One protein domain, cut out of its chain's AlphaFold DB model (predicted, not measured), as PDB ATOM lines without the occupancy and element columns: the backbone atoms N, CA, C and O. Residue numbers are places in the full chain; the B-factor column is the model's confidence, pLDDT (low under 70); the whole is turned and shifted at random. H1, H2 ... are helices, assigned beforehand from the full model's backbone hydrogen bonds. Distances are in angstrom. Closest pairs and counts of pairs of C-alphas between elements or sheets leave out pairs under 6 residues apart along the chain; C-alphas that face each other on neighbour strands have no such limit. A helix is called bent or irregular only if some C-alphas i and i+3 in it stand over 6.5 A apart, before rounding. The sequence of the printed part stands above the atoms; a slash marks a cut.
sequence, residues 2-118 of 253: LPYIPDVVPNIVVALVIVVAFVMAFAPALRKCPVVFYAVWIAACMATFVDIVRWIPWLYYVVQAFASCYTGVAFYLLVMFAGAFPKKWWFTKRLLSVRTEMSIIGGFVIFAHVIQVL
ATOM      1  N   LEU A   2     110.454  41.412 129.163       25.59
ATOM      2  CA  LEU A   2     111.749  42.099 129.064       25.59
ATOM      3  C   LEU A   2     111.684  43.333 129.974       25.59
ATOM      4  O   LEU A   2     110.986  44.278 129.612       25.59
ATOM      5  N   PRO A   3     112.344  43.356 131.146       41.62
ATOM      6  CA  PRO A   3     112.338  44.523 132.003       41.62
ATOM      7  C   PRO A   3     113.594  45.328 131.683       41.62
ATOM      8  O   PRO A   3     114.648  45.104 132.274       41.62
ATOM      9  N   TYR A   4     113.508  46.234 130.710       37.34
ATOM     10  CA  TYR A   4     114.485  47.313 130.600       37.34
ATOM     11  C   TYR A   4     113.905  48.505 129.837       37.34
ATOM     12  O   TYR A   4     114.064  48.632 128.626       37.34
ATOM     13  N   ILE A   5     113.243  49.392 130.574       38.97
ATOM     14  CA  ILE A   5     113.105  50.798 130.201       38.97
ATOM     15  C   ILE A   5     113.983  51.540 131.209       38.97
ATOM     16  O   ILE A   5     113.719  51.434 132.408       38.97
ATOM     17  N   PRO A   6     115.079  52.195 130.798       42.06
ATOM     18  CA  PRO A   6     115.896  52.915 131.753       42.06
ATOM     19  C   PRO A   6     115.170  54.170 132.243       42.06
ATOM     20  O   PRO A   6     115.096  55.171 131.529       42.06
ATOM     21  N   ASP A   7     114.728  54.129 133.499       43.62
ATOM     22  CA  ASP A   7     114.548  55.314 134.329       43.62
ATOM     23  C   ASP A   7     115.908  56.010 134.485       43.62
ATOM     24  O   ASP A   7     116.830  55.502 135.125       43.62
ATOM     25  N   VAL A   8     116.031  57.163 133.820       45.53
ATOM     26  CA  VAL A   8     117.114  58.157 133.912       45.53
ATOM     27  C   VAL A   8     118.519  57.548 134.000       45.53
ATOM     28  O   VAL A   8     119.223  57.645 135.006       45.53
ATOM     29  N   VAL A   9     118.986  56.987 132.887       50.84
ATOM     30  CA  VAL A   9     120.431  56.901 132.653       50.84
ATOM     31  C   VAL A   9     120.919  58.322 132.332       50.84
ATOM     32  O   VAL A   9     120.290  58.992 131.504       50.84
ATOM     33  N   PRO A  10     122.001  58.834 132.953       61.31
ATOM     34  CA  PRO A  10     122.529  60.145 132.604       61.31
ATOM     35  C   PRO A  10     122.833  60.182 131.106       61.31
ATOM     36  O   PRO A  10     123.566  59.338 130.590       61.31
ATOM     37  N   ASN A  11     122.274  61.166 130.401       79.50
ATOM     38  CA  ASN A  11     122.675  61.419 129.022       79.50
ATOM     39  C   ASN A  11     124.190  61.708 128.971       79.50
ATOM     40  O   ASN A  11     124.824  62.026 129.987       79.50
ATOM     41  N   ILE A  12     124.789  61.627 127.782       89.50
ATOM     42  CA  ILE A  12     126.242  61.803 127.645       89.50
ATOM     43  C   ILE A  12     126.741  63.142 128.216       89.50
ATOM     44  O   ILE A  12     127.864  63.230 128.709       89.50
ATOM     45  N   VAL A  13     125.902  64.182 128.204       90.00
ATOM     46  CA  VAL A  13     126.230  65.509 128.743       90.00
ATOM     47  C   VAL A  13     126.370  65.465 130.264       90.00
ATOM     48  O   VAL A  13     127.372  65.946 130.794       90.00
ATOM     49  N   VAL A  14     125.421  64.851 130.970       88.19
ATOM     50  CA  VAL A  14     125.472  64.695 132.430       88.19
ATOM     51  C   VAL A  14     126.685  63.858 132.831       88.19
ATOM     52  O   VAL A  14     127.447  64.268 133.708       88.19
ATOM     53  N   ALA A  15     126.930  62.740 132.140       91.38
ATOM     54  CA  ALA A  15     128.105  61.909 132.396       91.38
ATOM     55  C   ALA A  15     129.417  62.688 132.189       91.38
ATOM     56  O   ALA A  15     130.328  62.603 133.012       91.38
ATOM     57  N   LEU A  16     129.509  63.511 131.137       93.50
ATOM     58  CA  LEU A  16     130.663  64.383 130.905       93.50
ATOM     59  C   LEU A  16     130.866  65.395 132.035       93.50
ATOM     60  O   LEU A  16     131.999  65.565 132.480       93.50
ATOM     61  N   VAL A  17     129.804  66.042 132.519       92.56
ATOM     62  CA  VAL A  17     129.895  66.998 133.636       92.56
ATOM     63  C   VAL A  17     130.421  66.310 134.896       92.56
ATOM     64  O   VAL A  17     131.373  66.802 135.506       92.56
ATOM     65  N   ILE A  18     129.869  65.143 135.241       91.19
ATOM     66  CA  ILE A  18     130.282  64.360 136.416       91.19
ATOM     67  C   ILE A  18     131.750  63.939 136.295       91.19
ATOM     68  O   ILE A  18     132.540  64.159 137.215       91.19
ATOM     69  N   VAL A  19     132.147  63.376 135.151       94.62
ATOM     70  CA  VAL A  19     133.520  62.898 134.945       94.62
ATOM     71  C   VAL A  19     134.518  64.056 134.910       94.62
ATOM     72  O   VAL A  19     135.601  63.941 135.482       94.62
ATOM     73  N   VAL A  20     134.172  65.197 134.303       95.00
ATOM     74  CA  VAL A  20     135.017  66.401 134.348       95.00
ATOM     75  C   VAL A  20     135.195  66.871 135.788       95.00
ATOM     76  O   VAL A  20     136.333  67.093 136.205       95.00
ATOM     77  N   ALA A  21     134.112  66.984 136.560       94.19
ATOM     78  CA  ALA A  21     134.178  67.388 137.962       94.19
ATOM     79  C   ALA A  21     135.067  66.432 138.776       94.19
ATOM     80  O   ALA A  21     135.996  66.877 139.457       94.19
ATOM     81  N   PHE A  22     134.858  65.121 138.619       94.25
ATOM     82  CA  PHE A  22     135.660  64.080 139.256       94.25
ATOM     83  C   PHE A  22     137.149  64.208 138.909       94.25
ATOM     84  O   PHE A  22     137.997  64.285 139.799       94.25
ATOM     85  N   VAL A  23     137.496  64.285 137.622       95.00
ATOM     86  CA  VAL A  23     138.897  64.370 137.191       95.00
ATOM     87  C   VAL A  23     139.548  65.650 137.705       95.00
ATOM     88  O   VAL A  23     140.693  65.621 138.155       95.00
ATOM     89  N   MET A  24     138.847  66.783 137.677       93.38
ATOM     90  CA  MET A  24     139.422  68.050 138.124       93.38
ATOM     91  C   MET A  24     139.708  68.059 139.628       93.38
ATOM     92  O   MET A  24     140.812  68.467 140.025       93.38
ATOM     93  N   ALA A  25     138.775  67.535 140.429       93.88
ATOM     94  CA  ALA A  25     138.912  67.402 141.875       93.88
ATOM     95  C   ALA A  25     140.005  66.388 142.257       93.88
ATOM     96  O   ALA A  25     140.936  66.713 142.996       93.88
ATOM     97  N   PHE A  26     139.953  65.177 141.696       93.75
ATOM     98  CA  PHE A  26     140.762  64.049 142.162       93.75
ATOM     99  C   PHE A  26     142.065  63.827 141.390       93.75
ATOM    100  O   PHE A  26     142.877  63.012 141.812       93.75
ATOM    101  N   ALA A  27     142.367  64.575 140.324       92.06
ATOM    102  CA  ALA A  27     143.600  64.380 139.551       92.06
ATOM    103  C   ALA A  27     144.948  64.434 140.319       92.06
ATOM    104  O   ALA A  27     145.906  63.838 139.818       92.06
ATOM    105  N   PRO A  28     145.145  65.117 141.471       91.25
ATOM    106  CA  PRO A  28     146.376  64.960 142.245       91.25
ATOM    107  C   PRO A  28     146.398  63.613 142.970       91.25
ATOM    108  O   PRO A  28     147.413  62.923 142.927       91.25
ATOM    109  N   ALA A  29     145.284  63.242 143.607       92.56
ATOM    110  CA  ALA A  29     145.135  62.001 144.360       92.56
ATOM    111  C   ALA A  29     145.217  60.779 143.438       92.56
ATOM    112  O   ALA A  29     145.968  59.849 143.718       92.56
ATOM    113  N   LEU A  30     144.545  60.838 142.286       91.31
ATOM    114  CA  LEU A  30     144.558  59.801 141.259       91.31
ATOM    115  C   LEU A  30     145.974  59.519 140.747       91.31
ATOM    116  O   LEU A  30     146.321  58.370 140.502       91.31
ATOM    117  N   ARG A  31     146.824  60.549 140.635       90.38
ATOM    118  CA  ARG A  31     148.225  60.366 140.225       90.38
ATOM    119  C   ARG A  31     149.082  59.735 141.323       90.38
ATOM    120  O   ARG A  31     149.992  58.975 141.007       90.38
ATOM    121  N   LYS A  32     148.826  60.078 142.589       91.56
ATOM    122  CA  LYS A  32     149.591  59.573 143.740       91.56
ATOM    123  C   LYS A  32     149.242  58.118 144.061       91.56
ATOM    124  O   LYS A  32     150.144  57.306 144.226       91.56
ATOM    125  N   CYS A  33     147.952  57.790 144.106       92.56
ATOM    126  CA  CYS A  33     147.452  56.482 144.534       92.56
ATOM    127  C   CYS A  33     146.430  55.908 143.532       92.56
ATOM    128  O   CYS A  33     145.278  55.677 143.902       92.56
ATOM    129  N   PRO A  34     146.816  55.656 142.266       91.88
ATOM    130  CA  PRO A  34     145.879  55.222 141.224       91.88
ATOM    131  C   PRO A  34     145.185  53.892 141.544       91.88
ATOM    132  O   PRO A  34     144.020  53.714 141.206       91.88
ATOM    133  N   VAL A  35     145.870  52.978 142.240       93.06
ATOM    134  CA  VAL A  35     145.361  51.635 142.567       93.06
ATOM    135  C   VAL A  35     144.089  51.688 143.417       93.06
ATOM    136  O   VAL A  35     143.166  50.920 143.164       93.06
ATOM    137  N   VAL A  36     144.000  52.623 144.370       93.94
ATOM    138  CA  VAL A  36     142.805  52.791 145.217       93.94
ATOM    139  C   VAL A  36     141.602  53.171 144.361       93.94
ATOM    140  O   VAL A  36     140.535  52.578 144.487       93.94
ATOM    141  N   PHE A  37     141.787  54.110 143.430       94.19
ATOM    142  CA  PHE A  37     140.727  54.481 142.499       94.19
ATOM    143  C   PHE A  37     140.342  53.303 141.605       94.19
ATOM    144  O   PHE A  37     139.159  53.038 141.444       94.19
ATOM    145  N   TYR A  38     141.306  52.550 141.072       94.50
ATOM    146  CA  TYR A  38     140.998  51.368 140.264       94.50
ATOM    147  C   TYR A  38     140.147  50.355 141.035       94.50
ATOM    148  O   TYR A  38     139.140  49.901 140.505       94.50
ATOM    149  N   ALA A  39     140.491  50.068 142.293       94.69
ATOM    150  CA  ALA A  39     139.724  49.156 143.138       94.69
ATOM    151  C   ALA A  39     138.282  49.641 143.366       94.69
ATOM    152  O   ALA A  39     137.345  48.863 143.204       94.69
ATOM    153  N   VAL A  40     138.091  50.931 143.668       92.69
ATOM    154  CA  VAL A  40     136.754  51.526 143.856       92.69
ATOM    155  C   VAL A  40     135.916  51.430 142.580       92.69
ATOM    156  O   VAL A  40     134.756  51.028 142.629       92.69
ATOM    157  N   TRP A  41     136.501  51.759 141.428       93.81
ATOM    158  CA  TRP A  41     135.801  51.695 140.145       93.81
ATOM    159  C   TRP A  41     135.471  50.255 139.738       93.81
ATOM    160  O   TRP A  41     134.372  50.008 139.250       93.81
ATOM    161  N   ILE A  42     136.363  49.295 140.001       93.94
ATOM    162  CA  ILE A  42     136.081  47.866 139.808       93.94
ATOM    163  C   ILE A  42     134.921  47.426 140.708       93.94
ATOM    164  O   ILE A  42     134.000  46.783 140.215       93.94
ATOM    165  N   ALA A  43     134.915  47.806 141.989       92.31
ATOM    166  CA  ALA A  43     133.824  47.472 142.905       92.31
ATOM    167  C   ALA A  43     132.476  48.044 142.428       92.31
ATOM    168  O   ALA A  43     131.479  47.322 142.395       92.31
ATOM    169  N   ALA A  44     132.455  49.302 141.971       91.12
ATOM    170  CA  ALA A  44     131.267  49.913 141.373       91.12
ATOM    171  C   ALA A  44     130.810  49.172 140.102       91.12
ATOM    172  O   ALA A  44     129.616  48.959 139.910       91.12
ATOM    173  N   CYS A  45     131.747  48.721 139.261       92.56
ATOM    174  CA  CYS A  45     131.431  47.896 138.096       92.56
ATOM    175  C   CYS A  45     130.843  46.540 138.502       92.56
ATOM    176  O   CYS A  45     129.862  46.109 137.907       92.56
ATOM    177  N   MET A  46     131.386  45.876 139.525       91.94
ATOM    178  CA  MET A  46     130.854  44.597 140.010       91.94
ATOM    179  C   MET A  46     129.436  44.739 140.563       91.94
ATOM    180  O   MET A  46     128.604  43.870 140.318       91.94
ATOM    181  N   ALA A  47     129.118  45.867 141.203       90.12
ATOM    182  CA  ALA A  47     127.766  46.157 141.675       90.12
ATOM    183  C   ALA A  47     126.716  46.156 140.545       90.12
ATOM    184  O   ALA A  47     125.560  45.830 140.793       90.12
ATOM    185  N   THR A  48     127.102  46.441 139.294       87.62
ATOM    186  CA  THR A  48     126.173  46.388 138.147       87.62
ATOM    187  C   THR A  48     125.696  44.970 137.800       87.62
ATOM    188  O   THR A  48     124.687  44.822 137.113       87.62
ATOM    189  N   PHE A  49     126.393  43.933 138.282       87.56
ATOM    190  CA  PHE A  49     126.039  42.525 138.076       87.56
ATOM    191  C   PHE A  49     125.197  41.936 139.213       87.56
ATOM    192  O   PHE A  49     124.741  40.803 139.099       87.56
ATOM    193  N   VAL A  50     124.991  42.672 140.310       88.88
ATOM    194  CA  VAL A  50     124.268  42.168 141.481       88.88
ATOM    195  C   VAL A  50     122.827  42.663 141.445       88.88
ATOM    196  O   VAL A  50     122.568  43.852 141.619       88.88
ATOM    197  N   ASP A  51     121.868  41.750 141.279       82.81
ATOM    198  CA  ASP A  51     120.449  42.107 141.143       82.81
ATOM    199  C   ASP A  51     119.902  42.896 142.337       82.81
ATOM    200  O   ASP A  51     119.094  43.802 142.144       82.81
ATOM    201  N   ILE A  52     120.389  42.626 143.557       83.25
ATOM    202  CA  ILE A  52     119.965  43.330 144.779       83.25
ATOM    203  C   ILE A  52     120.141  44.852 144.684       83.25
ATOM    204  O   ILE A  52     119.362  45.602 145.265       83.25
ATOM    205  N   VAL A  53     121.119  45.323 143.903       82.69
ATOM    206  CA  VAL A  53     121.382  46.754 143.702       82.69
ATOM    207  C   VAL A  53     120.202  47.437 143.018       82.69
ATOM    208  O   VAL A  53     119.893  48.577 143.352       82.69
ATOM    209  N   ARG A  54     119.497  46.744 142.114       80.12
ATOM    210  CA  ARG A  54     118.321  47.279 141.405       80.12
ATOM    211  C   ARG A  54     117.118  47.482 142.327       80.12
ATOM    212  O   ARG A  54     116.277  48.325 142.042       80.12
ATOM    213  N   TRP A  55     117.060  46.751 143.438       84.06
ATOM    214  CA  TRP A  55     115.982  46.843 144.425       84.06
ATOM    215  C   TRP A  55     116.193  47.960 145.455       84.06
ATOM    216  O   TRP A  55     115.292  48.240 146.241       84.06
ATOM    217  N   ILE A  56     117.363  48.612 145.457       87.06
ATOM    218  CA  ILE A  56     117.702  49.708 146.370       87.06
ATOM    219  C   ILE A  56     117.866  50.994 145.539       87.06
ATOM    220  O   ILE A  56     118.953  51.237 145.012       87.06
ATOM    221  N   PRO A  57     116.829  51.852 145.423       82.38
ATOM    222  CA  PRO A  57     116.810  52.946 144.448       82.38
ATOM    223  C   PRO A  57     117.998  53.910 144.547       82.38
ATOM    224  O   PRO A  57     118.646  54.203 143.547       82.38
ATOM    225  N   TRP A  58     118.346  54.370 145.754       85.50
ATOM    226  CA  TRP A  58     119.467  55.302 145.934       85.50
ATOM    227  C   TRP A  58     120.809  54.678 145.518       85.50
ATOM    228  O   TRP A  58     121.635  55.347 144.899       85.50
ATOM    229  N   LEU A  59     121.013  53.390 145.813       83.56
ATOM    230  CA  LEU A  59     122.234  52.666 145.464       83.56
ATOM    231  C   LEU A  59     122.301  52.422 143.956       83.56
ATOM    232  O   LEU A  59     123.360  52.601 143.359       83.56
ATOM    233  N   TYR A  60     121.171  52.085 143.333       83.00
ATOM    234  CA  TYR A  60     121.053  51.942 141.887       83.00
ATOM    235  C   TYR A  60     121.470  53.218 141.148       83.00
ATOM    236  O   TYR A  60     122.308  53.147 140.250       83.00
ATOM    237  N   TYR A  61     120.965  54.388 141.555       81.06
ATOM    238  CA  TYR A  61     121.335  55.662 140.924       81.06
ATOM    239  C   TYR A  61     122.814  56.004 141.106       81.06
ATOM    240  O   TYR A  61     123.455  56.481 140.167       81.06
ATOM    241  N   VAL A  62     123.386  55.724 142.280       83.19
ATOM    242  CA  VAL A  62     124.826  55.901 142.511       83.19
ATOM    243  C   VAL A  62     125.626  54.971 141.599       83.19
ATOM    244  O   VAL A  62     126.527  55.421 140.894       83.19
ATOM    245  N   VAL A  63     125.281  53.685 141.541       85.25
ATOM    246  CA  VAL A  63     125.971  52.718 140.680       85.25
ATOM    247  C   VAL A  63     125.827  53.089 139.203       85.25
ATOM    248  O   VAL A  63     126.810  53.024 138.479       85.25
ATOM    249  N   GLN A  64     124.667  53.565 138.755       79.69
ATOM    250  CA  GLN A  64     124.458  54.081 137.397       79.69
ATOM    251  C   GLN A  64     125.327  55.315 137.098       79.69
ATOM    252  O   GLN A  64     125.976  55.389 136.053       79.69
ATOM    253  N   ALA A  65     125.402  56.280 138.016       78.56
ATOM    254  CA  ALA A  65     126.196  57.492 137.821       78.56
ATOM    255  C   ALA A  65     127.695  57.189 137.653       78.56
ATOM    256  O   ALA A  65     128.378  57.831 136.852       78.56
ATOM    257  N   PHE A  66     128.208  56.187 138.369       81.69
ATOM    258  CA  PHE A  66     129.612  55.794 138.279       81.69
ATOM    259  C   PHE A  66     129.845  54.730 137.198       81.69
ATOM    260  O   PHE A  66     130.663  54.931 136.317       81.69
ATOM    261  N   ALA A  67     129.122  53.622 137.185       86.19
ATOM    262  CA  ALA A  67     129.420  52.467 136.339       86.19
ATOM    263  C   ALA A  67     128.559  52.351 135.061       86.19
ATOM    264  O   ALA A  67     128.599  51.312 134.403       86.19
ATOM    265  N   SER A  68     127.803  53.385 134.667       88.00
ATOM    266  CA  SER A  68     127.115  53.369 133.364       88.00
ATOM    267  C   SER A  68     128.092  53.444 132.187       88.00
ATOM    268  O   SER A  68     129.191  54.002 132.274       88.00
ATOM    269  N   CYS A  69     127.650  52.951 131.025       90.25
ATOM    270  CA  CYS A  69     128.431  53.044 129.794       90.25
ATOM    271  C   CYS A  69     128.775  54.499 129.432       90.25
ATOM    272  O   CYS A  69     129.891  54.765 128.987       90.25
ATOM    273  N   TYR A  70     127.872  55.453 129.694       91.88
ATOM    274  CA  TYR A  70     128.095  56.879 129.448       91.88
ATOM    275  C   TYR A  70     129.252  57.433 130.269       91.88
ATOM    276  O   TYR A  70     130.035  58.227 129.750       91.88
ATOM    277  N   THR A  71     129.413  56.986 131.515       92.94
ATOM    278  CA  THR A  71     130.547  57.376 132.356       92.94
ATOM    279  C   THR A  71     131.863  56.863 131.773       92.94
ATOM    280  O   THR A  71     132.826  57.624 131.644       92.94
ATOM    281  N   GLY A  72     131.893  55.609 131.310       94.38
ATOM    282  CA  GLY A  72     133.040  55.052 130.584       94.38
ATOM    283  C   GLY A  72     133.369  55.836 129.305       94.38
ATOM    284  O   GLY A  72     134.518  56.231 129.089       94.38
ATOM    285  N   VAL A  73     132.355  56.138 128.487       95.38
ATOM    286  CA  VAL A  73     132.492  56.947 127.263       95.38
ATOM    287  C   VAL A  73     133.004  58.350 127.594       95.38
ATOM    288  O   VAL A  73     133.912  58.841 126.924       95.38
ATOM    289  N   ALA A  74     132.497  58.985 128.650       96.31
ATOM    290  CA  ALA A  74     132.927  60.309 129.085       96.31
ATOM    291  C   ALA A  74     134.419  60.343 129.462       96.31
ATOM    292  O   ALA A  74     135.131  61.256 129.031       96.31
ATOM    293  N   PHE A  75     134.939  59.332 130.170       96.94
ATOM    294  CA  PHE A  75     136.385  59.217 130.413       96.94
ATOM    295  C   PHE A  75     137.177  59.144 129.107       96.94
ATOM    296  O   PHE A  75     138.163  59.870 128.938       96.94
ATOM    297  N   TYR A  76     136.745  58.308 128.163       96.50
ATOM    298  CA  TYR A  76     137.422  58.180 126.876       96.50
ATOM    299  C   TYR A  76     137.361  59.458 126.044       96.50
ATOM    300  O   TYR A  76     138.374  59.853 125.459       96.50
ATOM    301  N   LEU A  77     136.231  60.162 126.051       96.88
ATOM    302  CA  LEU A  77     136.117  61.484 125.446       96.88
ATOM    303  C   LEU A  77     137.144  62.443 126.057       96.88
ATOM    304  O   LEU A  77     137.912  63.048 125.306       96.88
ATOM    305  N   LEU A  78     137.275  62.523 127.386       96.50
ATOM    306  CA  LEU A  78     138.309  63.363 128.008       96.50
ATOM    307  C   LEU A  78     139.731  62.954 127.603       96.50
ATOM    308  O   LEU A  78     140.551  63.820 127.282       96.50
ATOM    309  N   VAL A  79     140.030  61.653 127.550       95.81
ATOM    310  CA  VAL A  79     141.337  61.130 127.112       95.81
ATOM    311  C   VAL A  79     141.658  61.533 125.667       95.81
ATOM    312  O   VAL A  79     142.816  61.864 125.358       95.81
ATOM    313  N   MET A  80     140.658  61.532 124.783       95.81
ATOM    314  CA  MET A  80     140.797  61.927 123.380       95.81
ATOM    315  C   MET A  80     140.923  63.448 123.228       95.81
ATOM    316  O   MET A  80     141.849  63.933 122.563       95.81
ATOM    317  N   PHE A  81     140.061  64.213 123.900       94.94
ATOM    318  CA  PHE A  81     140.046  65.676 123.862       94.94
ATOM    319  C   PHE A  81     141.274  66.305 124.526       94.94
ATOM    320  O   PHE A  81     141.797  67.295 124.010       94.94
ATOM    321  N   ALA A  82     141.848  65.694 125.567       93.38
ATOM    322  CA  ALA A  82     143.143  66.110 126.120       93.38
ATOM    323  C   ALA A  82     144.247  66.135 125.039       93.38
ATOM    324  O   ALA A  82     145.134  66.995 125.030       93.38
ATOM    325  N   GLY A  83     144.170  65.220 124.066       89.00
ATOM    326  CA  GLY A  83     145.041  65.162 122.892       89.00
ATOM    327  C   GLY A  83     144.662  66.122 121.752       89.00
ATOM    328  O   GLY A  83     145.395  66.201 120.756       89.00
ATOM    329  N   ALA A  84     143.550  66.847 121.857       91.12
ATOM    330  CA  ALA A  84     143.086  67.852 120.900       91.12
ATOM    331  C   ALA A  84     143.291  69.282 121.428       91.12
ATOM    332  O   ALA A  84     143.758  70.129 120.668       91.12
ATOM    333  N   PHE A  85     143.082  69.522 122.726       91.94
ATOM    334  CA  PHE A  85     143.182  70.850 123.332       91.94
ATOM    335  C   PHE A  85     144.592  71.484 123.281       91.94
ATOM    336  O   PHE A  85     145.614  70.778 123.192       91.94
ATOM    337  N   PRO A  86     144.680  72.830 123.364       88.19
ATOM    338  CA  PRO A  86     145.947  73.545 123.485       88.19
ATOM    339  C   PRO A  86     146.702  73.140 124.756       88.19
ATOM    340  O   PRO A  86     146.180  73.239 125.864       88.19
ATOM    341  N   LYS A  87     147.976  72.747 124.615       86.44
ATOM    342  CA  LYS A  87     148.826  72.309 125.745       86.44
ATOM    343  C   LYS A  87     149.158  73.423 126.750       86.44
ATOM    344  O   LYS A  87     149.660  73.133 127.830       86.44
ATOM    345  N   LYS A  88     148.920  74.685 126.381       88.25
ATOM    346  CA  LYS A  88     149.191  75.849 127.232       88.25
ATOM    347  C   LYS A  88     148.199  75.977 128.392       88.25
ATOM    348  O   LYS A  88     148.578  76.478 129.443       88.25
ATOM    349  N   TRP A  89     146.968  75.496 128.221       90.88
ATOM    350  CA  TRP A  89     145.916  75.634 129.226       90.88
ATOM    351  C   TRP A  89     146.170  74.753 130.448       90.88
ATOM    352  O   TRP A  89     146.557  73.589 130.307       90.88
ATOM    353  N   TRP A  90     145.910  75.297 131.642       92.00
ATOM    354  CA  TRP A  90     146.046  74.563 132.906       92.00
ATOM    355  C   TRP A  90     145.175  73.298 132.899       92.00
ATOM    356  O   TRP A  90     145.653  72.219 133.246       92.00
ATOM    357  N   PHE A  91     143.940  73.421 132.401       91.12
ATOM    358  CA  PHE A  91     142.991  72.323 132.252       91.12
ATOM    359  C   PHE A  91     143.563  71.179 131.401       91.12
ATOM    360  O   PHE A  91     143.587  70.027 131.826       91.12
ATOM    361  N   THR A  92     144.139  71.487 130.236       92.25
ATOM    362  CA  THR A  92     144.764  70.475 129.374       92.25
ATOM    363  C   THR A  92     145.948  69.798 130.056       92.25
ATOM    364  O   THR A  92     146.091  68.580 129.967       92.25
ATOM    365  N   LYS A  93     146.812  70.559 130.744       92.81
ATOM    366  CA  LYS A  93     147.945  69.988 131.492       92.81
ATOM    367  C   LYS A  93     147.453  69.021 132.568       92.81
ATOM    368  O   LYS A  93     148.007  67.934 132.713       92.81
ATOM    369  N   ARG A  94     146.377  69.394 133.266       93.06
ATOM    370  CA  ARG A  94     145.719  68.562 134.271       93.06
ATOM    371  C   ARG A  94     145.203  67.257 133.671       93.06
ATOM    372  O   ARG A  94     145.602  66.202 134.150       93.06
ATOM    373  N   LEU A  95     144.434  67.303 132.586       94.00
ATOM    374  CA  LEU A  95     143.959  66.087 131.917       94.00
ATOM    375  C   LEU A  95     145.113  65.207 131.415       94.00
ATOM    376  O   LEU A  95     145.107  63.996 131.609       94.00
ATOM    377  N   LEU A  96     146.138  65.806 130.803       93.31
ATOM    378  CA  LEU A  96     147.296  65.067 130.289       93.31
ATOM    379  C   LEU A  96     148.076  64.347 131.396       93.31
ATOM    380  O   LEU A  96     148.620  63.275 131.154       93.31
ATOM    381  N   SER A  97     148.114  64.920 132.598       94.00
ATOM    382  CA  SER A  97     148.859  64.378 133.737       94.00
ATOM    383  C   SER A  97     148.234  63.147 134.404       94.00
ATOM    384  O   SER A  97     148.892  62.549 135.251       94.00
ATOM    385  N   VAL A  98     146.978  62.820 134.081       94.94
ATOM    386  CA  VAL A  98     146.259  61.617 134.552       94.94
ATOM    387  C   VAL A  98     145.631  60.843 133.390       94.94
ATOM    388  O   VAL A  98     144.648  60.120 133.539       94.94
ATOM    389  N   ARG A  99     146.148  61.054 132.173       94.38
ATOM    390  CA  ARG A  99     145.538  60.541 130.943       94.38
ATOM    391  C   ARG A  99     145.483  59.017 130.911       94.38
ATOM    392  O   ARG A  99     144.498  58.460 130.436       94.38
ATOM    393  N   THR A 100     146.536  58.363 131.384       92.81
ATOM    394  CA  THR A 100     146.618  56.901 131.421       92.81
ATOM    395  C   THR A 100     145.650  56.340 132.456       92.81
ATOM    396  O   THR A 100     144.923  55.397 132.170       92.81
ATOM    397  N   GLU A 101     145.587  56.966 133.627       95.12
ATOM    398  CA  GLU A 101     144.722  56.588 134.739       95.12
ATOM    399  C   GLU A 101     143.239  56.712 134.353       95.12
ATOM    400  O   GLU A 101     142.465  55.790 134.593       95.12
ATOM    401  N   MET A 102     142.856  57.799 133.668       95.56
ATOM    402  CA  MET A 102     141.508  57.960 133.105       95.56
ATOM    403  C   MET A 102     141.170  56.878 132.072       95.56
ATOM    404  O   MET A 102     140.055  56.369 132.078       95.56
ATOM    405  N   SER A 103     142.118  56.519 131.196       95.44
ATOM    406  CA  SER A 103     141.930  55.449 130.201       95.44
ATOM    407  C   SER A 103     141.700  54.094 130.875       95.44
ATOM    408  O   SER A 103     140.838  53.332 130.452       95.44
ATOM    409  N   ILE A 104     142.441  53.801 131.948       96.06
ATOM    410  CA  ILE A 104     142.296  52.550 132.701       96.06
ATOM    411  C   ILE A 104     140.938  52.500 133.411       96.06
ATOM    412  O   ILE A 104     140.223  51.515 133.242       96.06
ATOM    413  N   ILE A 105     140.559  53.564 134.135       95.94
ATOM    414  CA  ILE A 105     139.260  53.664 134.827       95.94
ATOM    415  C   ILE A 105     138.101  53.543 133.839       95.94
ATOM    416  O   ILE A 105     137.240  52.683 134.012       95.94
ATOM    417  N   GLY A 106     138.102  54.368 132.786       96.06
ATOM    418  CA  GLY A 106     137.064  54.332 131.759       96.06
ATOM    419  C   GLY A 106     136.954  52.953 131.116       96.06
ATOM    420  O   GLY A 106     135.851  52.481 130.856       96.06
ATOM    421  N   GLY A 107     138.081  52.267 130.919       96.50
ATOM    422  CA  GLY A 107     138.069  50.930 130.351       96.50
ATOM    423  C   GLY A 107     137.561  49.836 131.278       96.50
ATOM    424  O   GLY A 107     136.922  48.927 130.769       96.50
ATOM    425  N   PHE A 108     137.709  49.928 132.605       96.19
ATOM    426  CA  PHE A 108     137.006  48.996 133.501       96.19
ATOM    427  C   PHE A 108     135.485  49.113 133.355       96.19
ATOM    428  O   PHE A 108     134.801  48.098 133.239       96.19
ATOM    429  N   VAL A 109     134.974  50.346 133.282       95.44
ATOM    430  CA  VAL A 109     133.539  50.618 133.108       95.44
ATOM    431  C   VAL A 109     133.036  50.100 131.761       95.44
ATOM    432  O   VAL A 109     132.042  49.380 131.701       95.44
ATOM    433  N   ILE A 110     133.745  50.416 130.670       95.31
ATOM    434  CA  ILE A 110     133.381  49.924 129.334       95.31
ATOM    435  C   ILE A 110     133.508  48.404 129.250       95.31
ATOM    436  O   ILE A 110     132.645  47.767 128.661       95.31
ATOM    437  N   PHE A 111     134.530  47.803 129.857       95.81
ATOM    438  CA  PHE A 111     134.696  46.353 129.871       95.81
ATOM    439  C   PHE A 111     133.531  45.653 130.578       95.81
ATOM    440  O   PHE A 111     132.958  44.718 130.025       95.81
ATOM    441  N   ALA A 112     133.129  46.148 131.752       93.75
ATOM    442  CA  ALA A 112     131.955  45.647 132.460       93.75
ATOM    443  C   ALA A 112     130.682  45.770 131.607       93.75
ATOM    444  O   ALA A 112     129.923  44.810 131.490       93.75
ATOM    445  N   HIS A 113     130.491  46.911 130.940       92.31
ATOM    446  CA  HIS A 113     129.374  47.102 130.019       92.31
ATOM    447  C   HIS A 113     129.408  46.115 128.842       92.31
ATOM    448  O   HIS A 113     128.390  45.498 128.538       92.31
ATOM    449  N   VAL A 114     130.571  45.915 128.210       93.06
ATOM    450  CA  VAL A 114     130.749  44.977 127.089       93.06
ATOM    451  C   VAL A 114     130.358  43.557 127.493       93.06
ATOM    452  O   VAL A 114     129.686  42.889 126.716       93.06
ATOM    453  N   ILE A 115     130.703  43.110 128.706       93.06
ATOM    454  CA  ILE A 115     130.286  41.791 129.211       93.06
ATOM    455  C   ILE A 115     128.756  41.680 129.254       93.06
ATOM    456  O   ILE A 115     128.207  40.666 128.828       93.06
ATOM    457  N   GLN A 116     128.058  42.721 129.716       89.44
ATOM    458  CA  GLN A 116     126.592  42.719 129.820       89.44
ATOM    459  C   GLN A 116     125.897  42.687 128.457       89.44
ATOM    460  O   GLN A 116     124.863  42.041 128.308       89.44
ATOM    461  N   VAL A 117     126.455  43.378 127.460       89.56
ATOM    462  CA  VAL A 117     125.851  43.467 126.121       89.56
ATOM    463  C   VAL A 117     126.412  42.449 125.131       89.56
ATOM    464  O   VAL A 117     125.950  42.403 123.993       89.56
ATOM    465  N   LEU A 118     127.359  41.597 125.537       89.31
ATOM    466  CA  LEU A 118     128.019  40.635 124.649       89.31
ATOM    467  C   LEU A 118     127.016  39.706 123.951       89.31
ATOM    468  O   LEU A 118     127.156  39.423 122.762       89.31
TER     469      LEU A 118
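What this domain is: This is residues 2 to 118 of the 253 residues of an uncharacterized protein of Slackia isoflavoniconvertens (UniProt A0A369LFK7). Three long helices run lengthwise, H7 between H2 and H5, while the first part of H1 crosses H5. H6 packs on H1 and H5 at one end of this body; H3 and H4 lie toward the other. The printed part has 117 residues, with seven named helices, H1 to H7 in order, and no named strand: all helix. It is compact, with a radius of gyration of the C-alphas of 14.7 A, yet elongated, spanning 50 by 27 by 27 A.

Where its parts are: H1, residues 12 to 32, begins at C-alpha 12 (126.242, 61.803, 127.645) and measures 28.4 A; it is irregular, C-alphas 25 and 28 being 7.9 A apart, with a kink of 62 degrees near residue 26. H2 is residues 34 to 47, 20.3 A; H3, 51 to 55; H4, 57 to 67, 15.0 A; H5, 69 to 82, 20.0 A; H6, 90 to 96. H7, residues 99 to 117, measures 26.5 A and ends at C-alpha 117 (125.851, 43.467, 126.121).

How they stand to each other: H5, the hub, touches H1, H6 and H7. With residues 12 to 20 alone, H1 touches it at a steep tilt of 65 degrees; the closest C-alphas, Leu 16 and Ala 74, are 5.0 A apart. H5 and H7 touch at a shallow tilt of 29 degrees, opposite ways, closest at C-alphas Gly 72 and Gly 106, 4.3 A. H2 touches H7 at 15 degrees, shallow, the same way, closest at C-alphas Cys 45 and Val 109, 6.1 A. H2 and H5 are apart. Every O i to N i+4 pair is within hydrogen-bond range in H2, H4, H5, H6 and H7; H1 has 14 of 17, and H3 0 of 1 but 2 of 2 O i to N i+3 pairs.

The domain as a whole: The farthest C-alphas, Leu 2 and Lys 88, are 50.4 A apart. The printed part has no cut and no long link. Residues 2 to 10 have pLDDT under 70.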